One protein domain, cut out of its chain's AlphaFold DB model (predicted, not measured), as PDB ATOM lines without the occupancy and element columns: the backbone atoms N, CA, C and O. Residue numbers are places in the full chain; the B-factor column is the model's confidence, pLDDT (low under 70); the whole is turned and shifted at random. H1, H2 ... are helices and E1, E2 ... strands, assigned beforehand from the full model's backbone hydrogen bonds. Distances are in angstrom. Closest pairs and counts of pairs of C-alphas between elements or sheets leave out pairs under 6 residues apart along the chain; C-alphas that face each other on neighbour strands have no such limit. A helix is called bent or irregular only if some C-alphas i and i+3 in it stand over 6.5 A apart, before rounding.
ATOM      1  N   ASP A  85      13.844 -30.652 -34.633       62.34
ATOM      2  CA  ASP A  85      12.874 -31.551 -34.002       62.34
ATOM      3  C   ASP A  85      12.750 -31.342 -32.486       62.34
ATOM      4  O   ASP A  85      11.652 -31.411 -31.931       62.34
ATOM      5  N   GLU A  86      13.836 -30.992 -31.794       74.19
ATOM      6  CA  GLU A  86      13.769 -30.685 -30.365       74.19
ATOM      7  C   GLU A  86      13.067 -29.357 -30.082       74.19
ATOM      8  O   GLU A  86      12.437 -29.212 -29.033       74.19
ATOM      9  N   ARG A  87      13.147 -28.381 -30.992       79.38
ATOM     10  CA  ARG A  87      12.522 -27.056 -30.805       79.38
ATOM     11  C   ARG A  87      11.006 -27.140 -30.714       79.38
ATOM     12  O   ARG A  87      10.393 -26.447 -29.903       79.38
ATOM     13  N   LYS A  88      10.420 -28.040 -31.504       87.25
ATOM     14  CA  LYS A  88       8.975 -28.288 -31.545       87.25
ATOM     15  C   LYS A  88       8.494 -29.221 -30.436       87.25
ATOM     16  O   LYS A  88       7.289 -29.394 -30.270       87.25
ATOM     17  N   LYS A  89       9.401 -29.809 -29.648       90.88
ATOM     18  CA  LYS A  89       9.031 -30.664 -28.519       90.88
ATOM     19  C   LYS A  89       8.265 -29.847 -27.481       90.88
ATOM     20  O   LYS A  89       8.784 -28.866 -26.948       90.88
ATOM     21  N   VAL A  90       7.046 -30.283 -27.179       94.38
ATOM     22  CA  VAL A  90       6.227 -29.707 -26.109       94.38
ATOM     23  C   VAL A  90       6.769 -30.184 -24.766       94.38
ATOM     24  O   VAL A  90       6.922 -31.384 -24.536       94.38
ATOM     25  N   VAL A  91       7.076 -29.242 -23.886       95.50
ATOM     26  CA  VAL A  91       7.572 -29.484 -22.530       95.50
ATOM     27  C   VAL A  91       6.792 -28.620 -21.544       95.50
ATOM     28  O   VAL A  91       6.109 -27.686 -21.952       95.50
ATOM     29  N   THR A  92       6.879 -28.937 -20.255       97.00
ATOM     30  CA  THR A  92       6.360 -28.076 -19.187       97.00
ATOM     31  C   THR A  92       7.535 -27.488 -18.423       97.00
ATOM     32  O   THR A  92       8.391 -28.237 -17.952       97.00
ATOM     33  N   VAL A  93       7.581 -26.164 -18.302       96.94
ATOM     34  CA  VAL A  93       8.610 -25.431 -17.554       96.94
ATOM     35  C   VAL A  93       7.947 -24.646 -16.428       96.94
ATOM     36  O   VAL A  93       6.852 -24.104 -16.593       96.94
ATOM     37  N   TYR A  94       8.624 -24.599 -15.284       96.62
ATOM     38  CA  TYR A  94       8.175 -23.902 -14.087       96.62
ATOM     39  C   TYR A  94       8.967 -22.606 -13.928       96.62
ATOM     40  O   TYR A  94      10.184 -22.644 -13.751       96.62
ATOM     41  N   TYR A  95       8.281 -21.469 -13.982       94.81
ATOM     42  CA  TYR A  95       8.875 -20.149 -13.782       94.81
ATOM     43  C   TYR A  95       8.432 -19.600 -12.433       94.81
ATOM     44  O   TYR A  95       7.238 -19.426 -12.199       94.81
ATOM     45  N   GLN A  96       9.379 -19.331 -11.539       94.81
ATOM     46  CA  GLN A  96       9.091 -18.682 -10.264       94.81
ATOM     47  C   GLN A  96       9.267 -17.172 -10.415       94.81
ATOM     48  O   GLN A  96      10.320 -16.722 -10.857       94.81
ATOM     49  N   SER A  97       8.259 -16.395 -10.025       93.94
ATOM     50  CA  SER A  97       8.345 -14.931  -9.990       93.94
ATOM     51  C   SER A  97       7.484 -14.368  -8.853       93.94
ATOM     52  O   SER A  97       6.859 -15.114  -8.089       93.94
ATOM     53  N   GLN A  98       7.480 -13.045  -8.697       94.81
ATOM     54  CA  GLN A  98       6.594 -12.361  -7.754       94.81
ATOM     55  C   GLN A  98       5.134 -12.578  -8.163       94.81
ATOM     56  O   GLN A  98       4.829 -12.608  -9.355       94.81
ATOM     57  N   THR A  99       4.225 -12.718  -7.193       95.38
ATOM     58  CA  THR A  99       2.814 -13.047  -7.469       95.38
ATOM     59  C   THR A  99       2.171 -12.082  -8.464       95.38
ATOM     60  O   THR A  99       1.541 -12.542  -9.412       95.38
ATOM     61  N   GLN A 100       2.410 -10.775  -8.325       94.81
ATOM     62  CA  GLN A 100       1.863  -9.770  -9.241       94.81
ATOM     63  C   GLN A 100       2.374  -9.946 -10.681       94.81
ATOM     64  O   GLN A 100       1.592  -9.929 -11.627       94.81
ATOM     65  N   ILE A 101       3.680 -10.180 -10.850       94.62
ATOM     66  CA  ILE A 101       4.290 -10.410 -12.168       94.62
ATOM     67  C   ILE A 101       3.746 -11.705 -12.777       94.62
ATOM     68  O   ILE A 101       3.428 -11.750 -13.962       94.62
ATOM     69  N   ALA A 102       3.604 -12.758 -11.971       95.75
ATOM     70  CA  ALA A 102       3.046 -14.023 -12.426       95.75
ATOM     71  C   ALA A 102       1.589 -13.875 -12.900       95.75
ATOM     72  O   ALA A 102       1.226 -14.474 -13.906       95.75
ATOM     73  N   GLU A 103       0.774 -13.071 -12.213       96.62
ATOM     74  CA  GLU A 103      -0.603 -12.757 -12.623       96.62
ATOM     75  C   GLU A 103      -0.662 -12.013 -13.958       96.62
ATOM     76  O   GLU A 103      -1.455 -12.363 -14.837       96.62
ATOM     77  N   ASP A 104       0.203 -11.017 -14.143       96.56
ATOM     78  CA  ASP A 104       0.268 -10.269 -15.395       96.56
ATOM     79  C   ASP A 104       0.761 -11.154 -16.548       96.56
ATOM     80  O   ASP A 104       0.176 -11.153 -17.635       96.56
ATOM     81  N   LEU A 105       1.788 -11.972 -16.313       96.19
ATOM     82  CA  LEU A 105       2.279 -12.931 -17.301       96.19
ATOM     83  C   LEU A 105       1.205 -13.965 -17.658       96.19
ATOM     84  O   LEU A 105       0.979 -14.204 -18.838       96.19
ATOM     85  N   GLU A 106       0.491 -14.533 -16.685       96.25
ATOM     86  CA  GLU A 106      -0.619 -15.460 -16.941       96.25
ATOM     87  C   GLU A 106      -1.680 -14.839 -17.862       96.25
ATOM     88  O   GLU A 106      -2.152 -15.485 -18.800       96.25
ATOM     89  N   ARG A 107      -2.011 -13.560 -17.648       96.00
ATOM     90  CA  ARG A 107      -3.022 -12.840 -18.430       96.00
ATOM     91  C   ARG A 107      -2.556 -12.450 -19.834       96.00
ATOM     92  O   ARG A 107      -3.351 -12.513 -20.776       96.00
ATOM     93  N   TYR A 108      -1.318 -11.979 -19.980       96.56
ATOM     94  CA  TYR A 108      -0.867 -11.319 -21.212       96.56
ATOM     95  C   TYR A 108       0.034 -12.177 -22.092       96.56
ATOM     96  O   TYR A 108       0.066 -11.955 -23.302       96.56
ATOM     97  N   LEU A 109       0.720 -13.177 -21.542       95.56
ATOM     98  CA  LEU A 109       1.645 -14.016 -22.303       95.56
ATOM     99  C   LEU A 109       0.969 -14.686 -23.518       95.56
ATOM    100  O   LEU A 109       1.548 -14.591 -24.604       95.56
ATOM    101  N   PRO A 110      -0.278 -15.207 -23.430       95.94
ATOM    102  CA  PRO A 110      -0.980 -15.747 -24.597       95.94
ATOM    103  C   PRO A 110      -1.256 -14.745 -25.720       95.94
ATOM    104  O   PRO A 110      -1.467 -15.140 -26.861       95.94
ATOM    105  N   ARG A 111      -1.284 -13.442 -25.412       95.06
ATOM    106  CA  ARG A 111      -1.531 -12.368 -26.389       95.06
ATOM    107  C   ARG A 111      -0.246 -11.814 -26.995       95.06
ATOM    108  O   ARG A 111      -0.303 -11.169 -28.035       95.06
ATOM    109  N   LEU A 112       0.886 -12.022 -26.327       94.62
ATOM    110  CA  LEU A 112       2.179 -11.470 -26.727       94.62
ATOM    111  C   LEU A 112       3.022 -12.470 -27.518       94.62
ATOM    112  O   LEU A 112       3.796 -12.059 -28.378       94.62
ATOM    113  N   LEU A 113       2.890 -13.767 -27.232       95.19
ATOM    114  CA  LEU A 113       3.715 -14.819 -27.824       95.19
ATOM    115  C   LEU A 113       2.841 -15.936 -28.382       95.19
ATOM    116  O   LEU A 113       1.951 -16.406 -27.683       95.19
ATOM    117  N   ALA A 114       3.136 -16.394 -29.604       92.44
ATOM    118  CA  ALA A 114       2.527 -17.575 -30.227       92.44
ATOM    119  C   ALA A 114       0.993 -17.634 -30.053       92.44
ATOM    120  O   ALA A 114       0.447 -18.603 -29.525       92.44
ATOM    121  N   THR A 115       0.315 -16.547 -30.431       92.56
ATOM    122  CA  THR A 115      -1.076 -16.221 -30.064       92.56
ATOM    123  C   THR A 115      -2.114 -17.281 -30.423       92.56
ATOM    124  O   THR A 115      -3.151 -17.379 -29.777       92.56
ATOM    125  N   ASP A 116      -1.838 -18.080 -31.444       93.06
ATOM    126  CA  ASP A 116      -2.674 -19.158 -31.971       93.06
ATOM    127  C   ASP A 116      -2.382 -20.530 -31.338       93.06
ATOM    128  O   ASP A 116      -3.103 -21.497 -31.575       93.06
ATOM    129  N   THR A 117      -1.343 -20.629 -30.507       95.06
ATOM    130  CA  THR A 117      -0.890 -21.898 -29.917       95.06
ATOM    131  C   THR A 117      -1.381 -22.129 -28.489       95.06
ATOM    132  O   THR A 117      -1.087 -23.180 -27.916       95.06
ATOM    133  N   TRP A 118      -2.122 -21.185 -27.905       96.00
ATOM    134  CA  TRP A 118      -2.646 -21.281 -26.541       96.00
ATOM    135  C   TRP A 118      -4.054 -21.854 -26.511       96.00
ATOM    136  O   TRP A 118      -4.909 -21.484 -27.316       96.00
ATOM    137  N   LYS A 119      -4.311 -22.734 -25.540       94.31
ATOM    138  CA  LYS A 119      -5.642 -23.291 -25.329       94.31
ATOM    139  C   LYS A 119      -6.620 -22.192 -24.960       94.31
ATOM    140  O   LYS A 119      -6.435 -21.468 -23.985       94.31
ATOM    141  N   THR A 120      -7.686 -22.125 -25.736       92.19
ATOM    142  CA  THR A 120      -8.856 -21.282 -25.493       92.19
ATOM    143  C   THR A 120     -10.104 -22.121 -25.728       92.19
ATOM    144  O   THR A 120     -10.017 -23.214 -26.289       92.19
ATOM    145  N   GLU A 121     -11.277 -21.616 -25.348       89.38
ATOM    146  CA  GLU A 121     -12.545 -22.279 -25.692       89.38
ATOM    147  C   GLU A 121     -12.699 -22.472 -27.211       89.38
ATOM    148  O   GLU A 121     -13.256 -23.473 -27.653       89.38
ATOM    149  N   ALA A 122     -12.140 -21.559 -28.014       87.50
ATOM    150  CA  ALA A 122     -12.144 -21.635 -29.474       87.50
ATOM    151  C   ALA A 122     -11.073 -22.582 -30.055       87.50
ATOM    152  O   ALA A 122     -11.184 -22.986 -31.210       87.50
ATOM    153  N   ALA A 123     -10.043 -22.936 -29.280       89.94
ATOM    154  CA  ALA A 123      -8.927 -23.780 -29.707       89.94
ATOM    155  C   ALA A 123      -8.532 -24.784 -28.600       89.94
ATOM    156  O   ALA A 123      -7.470 -24.648 -27.983       89.94
ATOM    157  N   PRO A 124      -9.370 -25.801 -28.315       91.75
ATOM    158  CA  PRO A 124      -9.129 -26.756 -27.225       91.75
ATOM    159  C   PRO A 124      -7.911 -27.670 -27.463       91.75
ATOM    160  O   PRO A 124      -7.284 -28.138 -26.503       91.75
ATOM    161  N   ASP A 125      -7.554 -27.881 -28.733       92.31
ATOM    162  CA  ASP A 125      -6.452 -28.751 -29.165       92.31
ATOM    163  C   ASP A 125      -5.091 -28.046 -29.209       92.31
ATOM    164  O   ASP A 125      -4.067 -28.676 -29.484       92.31
ATOM    165  N   ALA A 126      -5.049 -26.745 -28.915       94.00
ATOM    166  CA  ALA A 126      -3.803 -26.000 -28.896       94.00
ATOM    167  C   ALA A 126      -2.835 -26.562 -27.835       94.00
ATOM    168  O   ALA A 126      -3.225 -27.117 -26.804       94.00
ATOM    169  N   VAL A 127      -1.533 -26.469 -28.086       94.00
ATOM    170  CA  VAL A 127      -0.522 -27.126 -27.241       94.00
ATOM    171  C   VAL A 127      -0.254 -26.376 -25.931       94.00
ATOM    172  O   VAL A 127       0.088 -27.013 -24.927       94.00
ATOM    173  N   GLY A 128      -0.447 -25.056 -25.949       95.44
ATOM    174  CA  GLY A 128      -0.087 -24.100 -24.913       95.44
ATOM    175  C   GLY A 128      -1.059 -24.054 -23.743       95.44
ATOM    176  O   GLY A 128      -2.238 -23.769 -23.934       95.44
ATOM    177  N   THR A 129      -0.577 -24.247 -22.518       96.75
ATOM    178  CA  THR A 129      -1.361 -23.990 -21.296       96.75
ATOM    179  C   THR A 129      -0.529 -23.257 -20.259       96.75
ATOM    180  O   THR A 129       0.669 -23.514 -20.141       96.75
ATOM    181  N   ILE A 130      -1.172 -22.394 -19.477       96.88
ATOM    182  CA  ILE A 130      -0.563 -21.689 -18.346       96.88
ATOM    183  C   ILE A 130      -1.378 -22.019 -17.104       96.88
ATOM    184  O   ILE A 130      -2.604 -21.948 -17.136       96.88
ATOM    185  N   LEU A 131      -0.692 -22.394 -16.031       96.31
ATOM    186  CA  LEU A 131      -1.284 -22.567 -14.714       96.31
ATOM    187  C   LEU A 131      -0.441 -21.805 -13.698       96.31
ATOM    188  O   LEU A 131       0.749 -22.091 -13.542       96.31
ATOM    189  N   ARG A 132      -1.054 -20.868 -12.981       96.88
ATOM    190  CA  ARG A 132      -0.421 -20.218 -11.835       96.88
ATOM    191  C   ARG A 132      -0.709 -20.982 -10.549       96.88
ATOM    192  O   ARG A 132      -1.845 -21.333 -10.245       96.88
ATOM    193  N   ILE A 133       0.343 -21.216  -9.777       96.25
ATOM    194  CA  ILE A 133       0.307 -21.922  -8.500       96.25
ATOM    195  C   ILE A 133       0.893 -20.988  -7.443       96.25
ATOM    196  O   ILE A 133       2.006 -20.484  -7.605       96.25
ATOM    197  N   ALA A 134       0.155 -20.757  -6.358       92.81
ATOM    198  CA  ALA A 134       0.666 -19.990  -5.227       92.81
ATOM    199  C   ALA A 134       1.901 -20.690  -4.631       92.81
ATOM    200  O   ALA A 134       1.905 -21.906  -4.440       92.81
ATOM    201  N   SER A 135       2.955 -19.926  -4.346       91.06
ATOM    202  CA  SER A 135       4.192 -20.424  -3.739       91.06
ATOM    203  C   SER A 135       4.396 -19.805  -2.357       91.06
ATOM    204  O   SER A 135       3.778 -18.802  -2.003       91.06
ATOM    205  N   THR A 136       5.265 -20.407  -1.549       86.94
ATOM    206  CA  THR A 136       5.594 -19.886  -0.219       86.94
ATOM    207  C   THR A 136       6.260 -18.518  -0.336       86.94
ATOM    208  O   THR A 136       7.231 -18.362  -1.080       86.94
ATOM    209  N   ALA A 137       5.759 -17.536   0.415       81.31
ATOM    210  CA  ALA A 137       6.347 -16.204   0.454       81.31
ATOM    211  C   ALA A 137       7.768 -16.240   1.042       81.31
ATOM    212  O   ALA A 137       8.027 -16.933   2.029       81.31
ATOM    213  N   GLU A 138       8.681 -15.465   0.458       83.56
ATOM    214  CA  GLU A 138      10.029 -15.287   1.000       83.56
ATOM    215  C   GLU A 138      10.040 -14.067   1.929       83.56
ATOM    216  O   GLU A 138       9.555 -12.991   1.566       83.56
ATOM    217  N   LYS A 139      10.595 -14.224   3.136       82.94
ATOM    218  CA  LYS A 139      10.831 -13.109   4.060       82.94
ATOM    219  C   LYS A 139      12.249 -12.594   3.867       82.94
ATOM    220  O   LYS A 139      13.202 -13.322   4.134       82.94
ATOM    221  N   LYS A 140      12.386 -11.335   3.461       83.00
ATOM    222  CA  LYS A 140      13.681 -10.673   3.300       83.00
ATOM    223  C   LYS A 140      13.724  -9.432   4.182       83.00
ATOM    224  O   LYS A 140      13.026  -8.474   3.884       83.00
ATOM    225  N   GLU A 141      14.493  -9.512   5.269       70.12
ATOM    226  CA  GLU A 141      14.919  -8.494   6.260       70.12
ATOM    227  C   GLU A 141      13.908  -7.475   6.839       70.12
ATOM    228  O   GLU A 141      14.105  -7.067   7.972       70.12
ATOM    229  N   ASN A 142      12.829  -7.099   6.146       83.94
ATOM    230  CA  ASN A 142      11.636  -6.389   6.640       83.94
ATOM    231  C   ASN A 142      10.453  -6.419   5.640       83.94
ATOM    232  O   ASN A 142       9.486  -5.674   5.793       83.94
ATOM    233  N   GLN A 143      10.509  -7.253   4.595       83.75
ATOM    234  CA  GLN A 143       9.468  -7.360   3.572       83.75
ATOM    235  C   GLN A 143       9.109  -8.826   3.314       83.75
ATOM    236  O   GLN A 143       9.979  -9.697   3.240       83.75
ATOM    237  N   THR A 144       7.812  -9.088   3.168       88.00
ATOM    238  CA  THR A 144       7.287 -10.370   2.693       88.00
ATOM    239  C   THR A 144       7.029 -10.229   1.201       88.00
ATOM    240  O   THR A 144       6.185  -9.431   0.803       88.00
ATOM    241  N   ILE A 145       7.764 -10.979   0.379       89.25
ATOM    242  CA  ILE A 145       7.552 -11.004  -1.069       89.25
ATOM    243  C   ILE A 145       6.755 -12.261  -1.388       89.25
ATOM    244  O   ILE A 145       7.260 -13.382  -1.275       89.25
ATOM    245  N   GLU A 146       5.501 -12.071  -1.784       93.81
ATOM    246  CA  GLU A 146       4.669 -13.164  -2.268       93.81
ATOM    247  C   GLU A 146       5.191 -13.660  -3.614       93.81
ATOM    248  O   GLU A 146       5.500 -12.880  -4.522       93.81
ATOM    249  N   ARG A 147       5.303 -14.981  -3.735       93.75
ATOM    250  CA  ARG A 147       5.766 -15.636  -4.951       93.75
ATOM    251  C   ARG A 147       4.711 -16.575  -5.482       93.75
ATOM    252  O   ARG A 147       3.950 -17.184  -4.738       93.75
ATOM    253  N   SER A 148       4.734 -16.736  -6.791       96.25
ATOM    254  CA  SER A 148       3.930 -17.717  -7.500       96.25
ATOM    255  C   SER A 148       4.802 -18.438  -8.519       96.25
ATOM    256  O   SER A 148       5.829 -17.922  -8.968       96.25
ATOM    257  N   VAL A 149       4.400 -19.655  -8.860       96.56
ATOM    258  CA  VAL A 149       5.024 -20.456  -9.910       96.56
ATOM    259  C   VAL A 149       4.060 -20.542 -11.082       96.56
ATOM    260  O   VAL A 149       2.907 -20.929 -10.911       96.56
ATOM    261  N   LEU A 150       4.535 -20.201 -12.275       96.94
ATOM    262  CA  LEU A 150       3.838 -20.454 -13.529       96.94
ATOM    263  C   LEU A 150       4.311 -21.794 -14.090       96.94
ATOM    264  O   LEU A 150       5.462 -21.924 -14.507       96.94
ATOM    265  N   ALA A 151       3.423 -22.783 -14.104       97.31
ATOM    266  CA  ALA A 151       3.608 -24.023 -14.840       97.31
ATOM    267  C   ALA A 151       3.089 -23.814 -16.267       97.31
ATOM    268  O   ALA A 151       1.881 -23.782 -16.510       97.31
ATOM    269  N   ILE A 152       4.011 -23.629 -17.210       97.62
ATOM    270  CA  ILE A 152       3.689 -23.361 -18.612       97.62
ATOM    271  C   ILE A 152       4.036 -24.596 -19.428       97.62
ATOM    272  O   ILE A 152       5.179 -25.043 -19.398       97.62
ATOM    273  N   ARG A 153       3.066 -25.134 -20.171       97.56
ATOM    274  CA  ARG A 153       3.281 -26.212 -21.141       97.56
ATOM    275  C   ARG A 153       3.284 -25.620 -22.535       97.56
ATOM    276  O   ARG A 153       2.248 -25.113 -22.948       97.56
ATOM    277  N   GLN A 154       4.404 -25.686 -23.245       97.62
ATOM    278  CA  GLN A 154       4.530 -25.153 -24.599       97.62
ATOM    279  C   GLN A 154       5.722 -25.786 -25.348       97.62
ATOM    280  O   GLN A 154       6.476 -26.582 -24.785       97.62
ATOM    281  N   THR A 155       5.897 -25.494 -26.639       96.19
ATOM    282  CA  THR A 155       7.112 -25.874 -27.381       96.19
ATOM    283  C   THR A 155       8.366 -25.221 -26.789       96.19
ATOM    284  O   THR A 155       8.317 -24.121 -26.230       96.19
ATOM    285  N   ARG A 156       9.520 -25.890 -26.912       92.94
ATOM    286  CA  ARG A 156      10.807 -25.360 -26.425       92.94
ATOM    287  C   ARG A 156      11.167 -24.009 -27.038       92.94
ATOM    288  O   ARG A 156      11.685 -23.155 -26.332       92.94
ATOM    289  N   GLU A 157      10.873 -23.818 -28.318       93.38
ATOM    290  CA  GLU A 157      11.097 -22.545 -29.011       93.38
ATOM    291  C   GLU A 157      10.364 -21.385 -28.332       93.38
ATOM    292  O   GLU A 157      10.971 -20.376 -27.982       93.38
ATOM    293  N   VAL A 158       9.073 -21.561 -28.044       95.69
ATOM    294  CA  VAL A 158       8.294 -20.525 -27.363       95.69
ATOM    295  C   VAL A 158       8.757 -20.364 -25.912       95.69
ATOM    296  O   VAL A 158       8.745 -19.252 -25.402       95.69
ATOM    297  N   HIS A 159       9.229 -21.423 -25.243       96.12
ATOM    298  CA  HIS A 159       9.854 -21.293 -23.919       96.12
ATOM    299  C   HIS A 159      11.112 -20.417 -23.928       96.12
ATOM    300  O   HIS A 159      11.317 -19.653 -22.980       96.12
ATOM    301  N   ASP A 160      11.929 -20.496 -24.980       93.56
ATOM    302  CA  ASP A 160      13.094 -19.622 -25.137       93.56
ATOM    303  C   ASP A 160      12.645 -18.151 -25.289       93.56
ATOM    304  O   ASP A 160      13.274 -17.246 -24.736       93.56
ATOM    305  N   ASP A 161      11.523 -17.892 -25.968       95.00
ATOM    306  CA  ASP A 161      10.954 -16.544 -26.097       95.00
ATOM    307  C   ASP A 161      10.267 -16.042 -24.821       95.00
ATOM    308  O   ASP A 161      10.429 -14.875 -24.454       95.00
ATOM    309  N   ILE A 162       9.584 -16.923 -24.087       95.12
ATOM    310  CA  ILE A 162       9.027 -16.633 -22.759       95.12
ATOM    311  C   ILE A 162      10.143 -16.223 -21.801       95.12
ATOM    312  O   ILE A 162      10.020 -15.208 -21.120       95.12
ATOM    313  N   ALA A 163      11.253 -16.965 -21.770       93.44
ATOM    314  CA  ALA A 163      12.384 -16.644 -20.903       93.44
ATOM    315  C   ALA A 163      12.961 -15.254 -21.218       93.44
ATOM    316  O   ALA A 163      13.208 -14.464 -20.307       93.44
ATOM    317  N   LYS A 164      13.111 -14.911 -22.506       92.69
ATOM    318  CA  LYS A 164      13.547 -13.568 -22.926       92.69
ATOM    319  C   LYS A 164      12.551 -12.479 -22.529       92.69
ATOM    320  O   LYS A 164      12.977 -11.371 -22.215       92.69
ATOM    321  N   LEU A 165      11.247 -12.752 -22.608       94.19
ATOM    322  CA  LEU A 165      10.210 -11.800 -22.214       94.19
ATOM    323  C   LEU A 165      10.246 -11.553 -20.703       94.19
ATOM    324  O   LEU A 165      10.282 -10.401 -20.291       94.19
ATOM    325  N   ILE A 166      10.308 -12.613 -19.893       92.31
ATOM    326  CA  ILE A 166      10.399 -12.514 -18.427       92.31
ATOM    327  C   ILE A 166      11.635 -11.708 -18.028       92.31
ATOM    328  O   ILE A 166      11.518 -10.746 -17.276       92.31
ATOM    329  N   LEU A 167      12.799 -12.024 -18.604       89.25
ATOM    330  CA  LEU A 167      14.031 -11.281 -18.332       89.25
ATOM    331  C   LEU A 167      13.906  -9.788 -18.665       89.25
ATOM    332  O   LEU A 167      14.445  -8.968 -17.924       89.25
ATOM    333  N   ARG A 168      13.200  -9.436 -19.748       89.75
ATOM    334  CA  ARG A 168      12.933  -8.039 -20.127       89.75
ATOM    335  C   ARG A 168      11.937  -7.352 -19.202       89.75
ATOM    336  O   ARG A 168      12.105  -6.175 -18.915       89.75
ATOM    337  N   VAL A 169      10.922  -8.060 -18.718       89.12
ATOM    338  CA  VAL A 169       9.973  -7.514 -17.736       89.12
ATOM    339  C   VAL A 169      10.675  -7.243 -16.405       89.12
ATOM    340  O   VAL A 169      10.458  -6.196 -15.803       89.12
ATOM    341  N   GLU A 170      11.549  -8.148 -15.964       85.38
ATOM    342  CA  GLU A 170      12.229  -8.037 -14.670       85.38
ATOM    343  C   GLU A 170      13.385  -7.027 -14.680       85.38
ATOM    344  O   GLU A 170      13.568  -6.299 -13.707       85.38
ATOM    345  N   ASN A 171      14.157  -6.957 -15.769       87.88
ATOM    346  CA  ASN A 171      15.367  -6.125 -15.840       87.88
ATOM    347  C   ASN A 171      15.221  -4.888 -16.741       87.88
ATOM    348  O   ASN A 171      16.140  -4.069 -16.818       87.88
ATOM    349  N   GLY A 172      14.084  -4.742 -17.423       86.19
ATOM    350  CA  GLY A 172      13.898  -3.787 -18.511       86.19
ATOM    351  C   GLY A 172      14.507  -4.271 -19.831       86.19
ATOM    352  O   GLY A 172      15.256  -5.252 -19.890       86.19
TER     353      GLY A 172
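AT A GLANCE: This is residues 85 to 172 of the 201 residues of an uncharacterized protein of Planctomycetaceae bacterium (UniProt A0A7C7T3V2). A strongly twisted sheet of three strands has H1 and H2 over one face, the other face being bare. The E2-E3 hairpin runs on past the helices as an arm, and its tip, residues 139 to 144, sticks out. The printed part has 88 residues with the named elements E1, H1, E2, E3, H2 in chain order; the sheet runs E1 E3 E2, antiparallel, and the class is mixed, helices and strands. The whole is only just compact, close to loose, with a radius of gyration of the C-alphas of 14.0 A, and elongated, spanning 46 by 25 by 20 A.

HOW THE PARTS SIT: Edge strand E1, residues 90 to 98, is antiparallel to inner strand E3, residues 143 to 155, at 166 degrees, with N 93 and O 152 within hydrogen-bond range at 2.9 A. H1, residues 99 to 112, is over E3 at a height over the sheet of 9.3 A, along the strands; their closest C-alphas, of Thr 99 and Arg 147, are 4.7 A apart. Edge strand E2, residues 129 to 140, bends by 52 degrees at residue 136 and forms an antiparallel hairpin with E3, with N 133 and O 149 within range at 2.8 A. E1, H1 and E2 make a split strand-helix-strand unit, two strands running the same way with a helix between them in the chain and E3 between them in the sheet; its crossover is right-handed. H2, residues 156 to 171, is on the same face as H1, in two layers, sheet and helices, over E1 and E3 at a height of 9.9 A. H1 and H2 are close but not clearly touching, their closest C-alphas, of Leu 109 and Ile 162, 7.8 A apart, at a steep tilt of 50 degrees, opposite ways. Every O i to N i+4 pair is within range in H2, and 8 of 10 in H1, which is irregular: C-alphas 107 and 110 are 7.1 A apart.

IN THESE COORDINATES: E1 begins at C-alpha 90 (6.227, -29.707, -26.109). E2 measures 31.8 A, E3 36.1 A and H2 22.4 A, which ends at C-alpha 171 (15.367, -6.125, -15.840).

THE WHOLE: The C-alphas farthest apart, of Asp 85 and Asn 142, are 47.8 A apart. The link from H1 to E2, residues 113 to 128, is long. The printed part has no cut; its mean pLDDT is 92.1, and residue 85 is under 70.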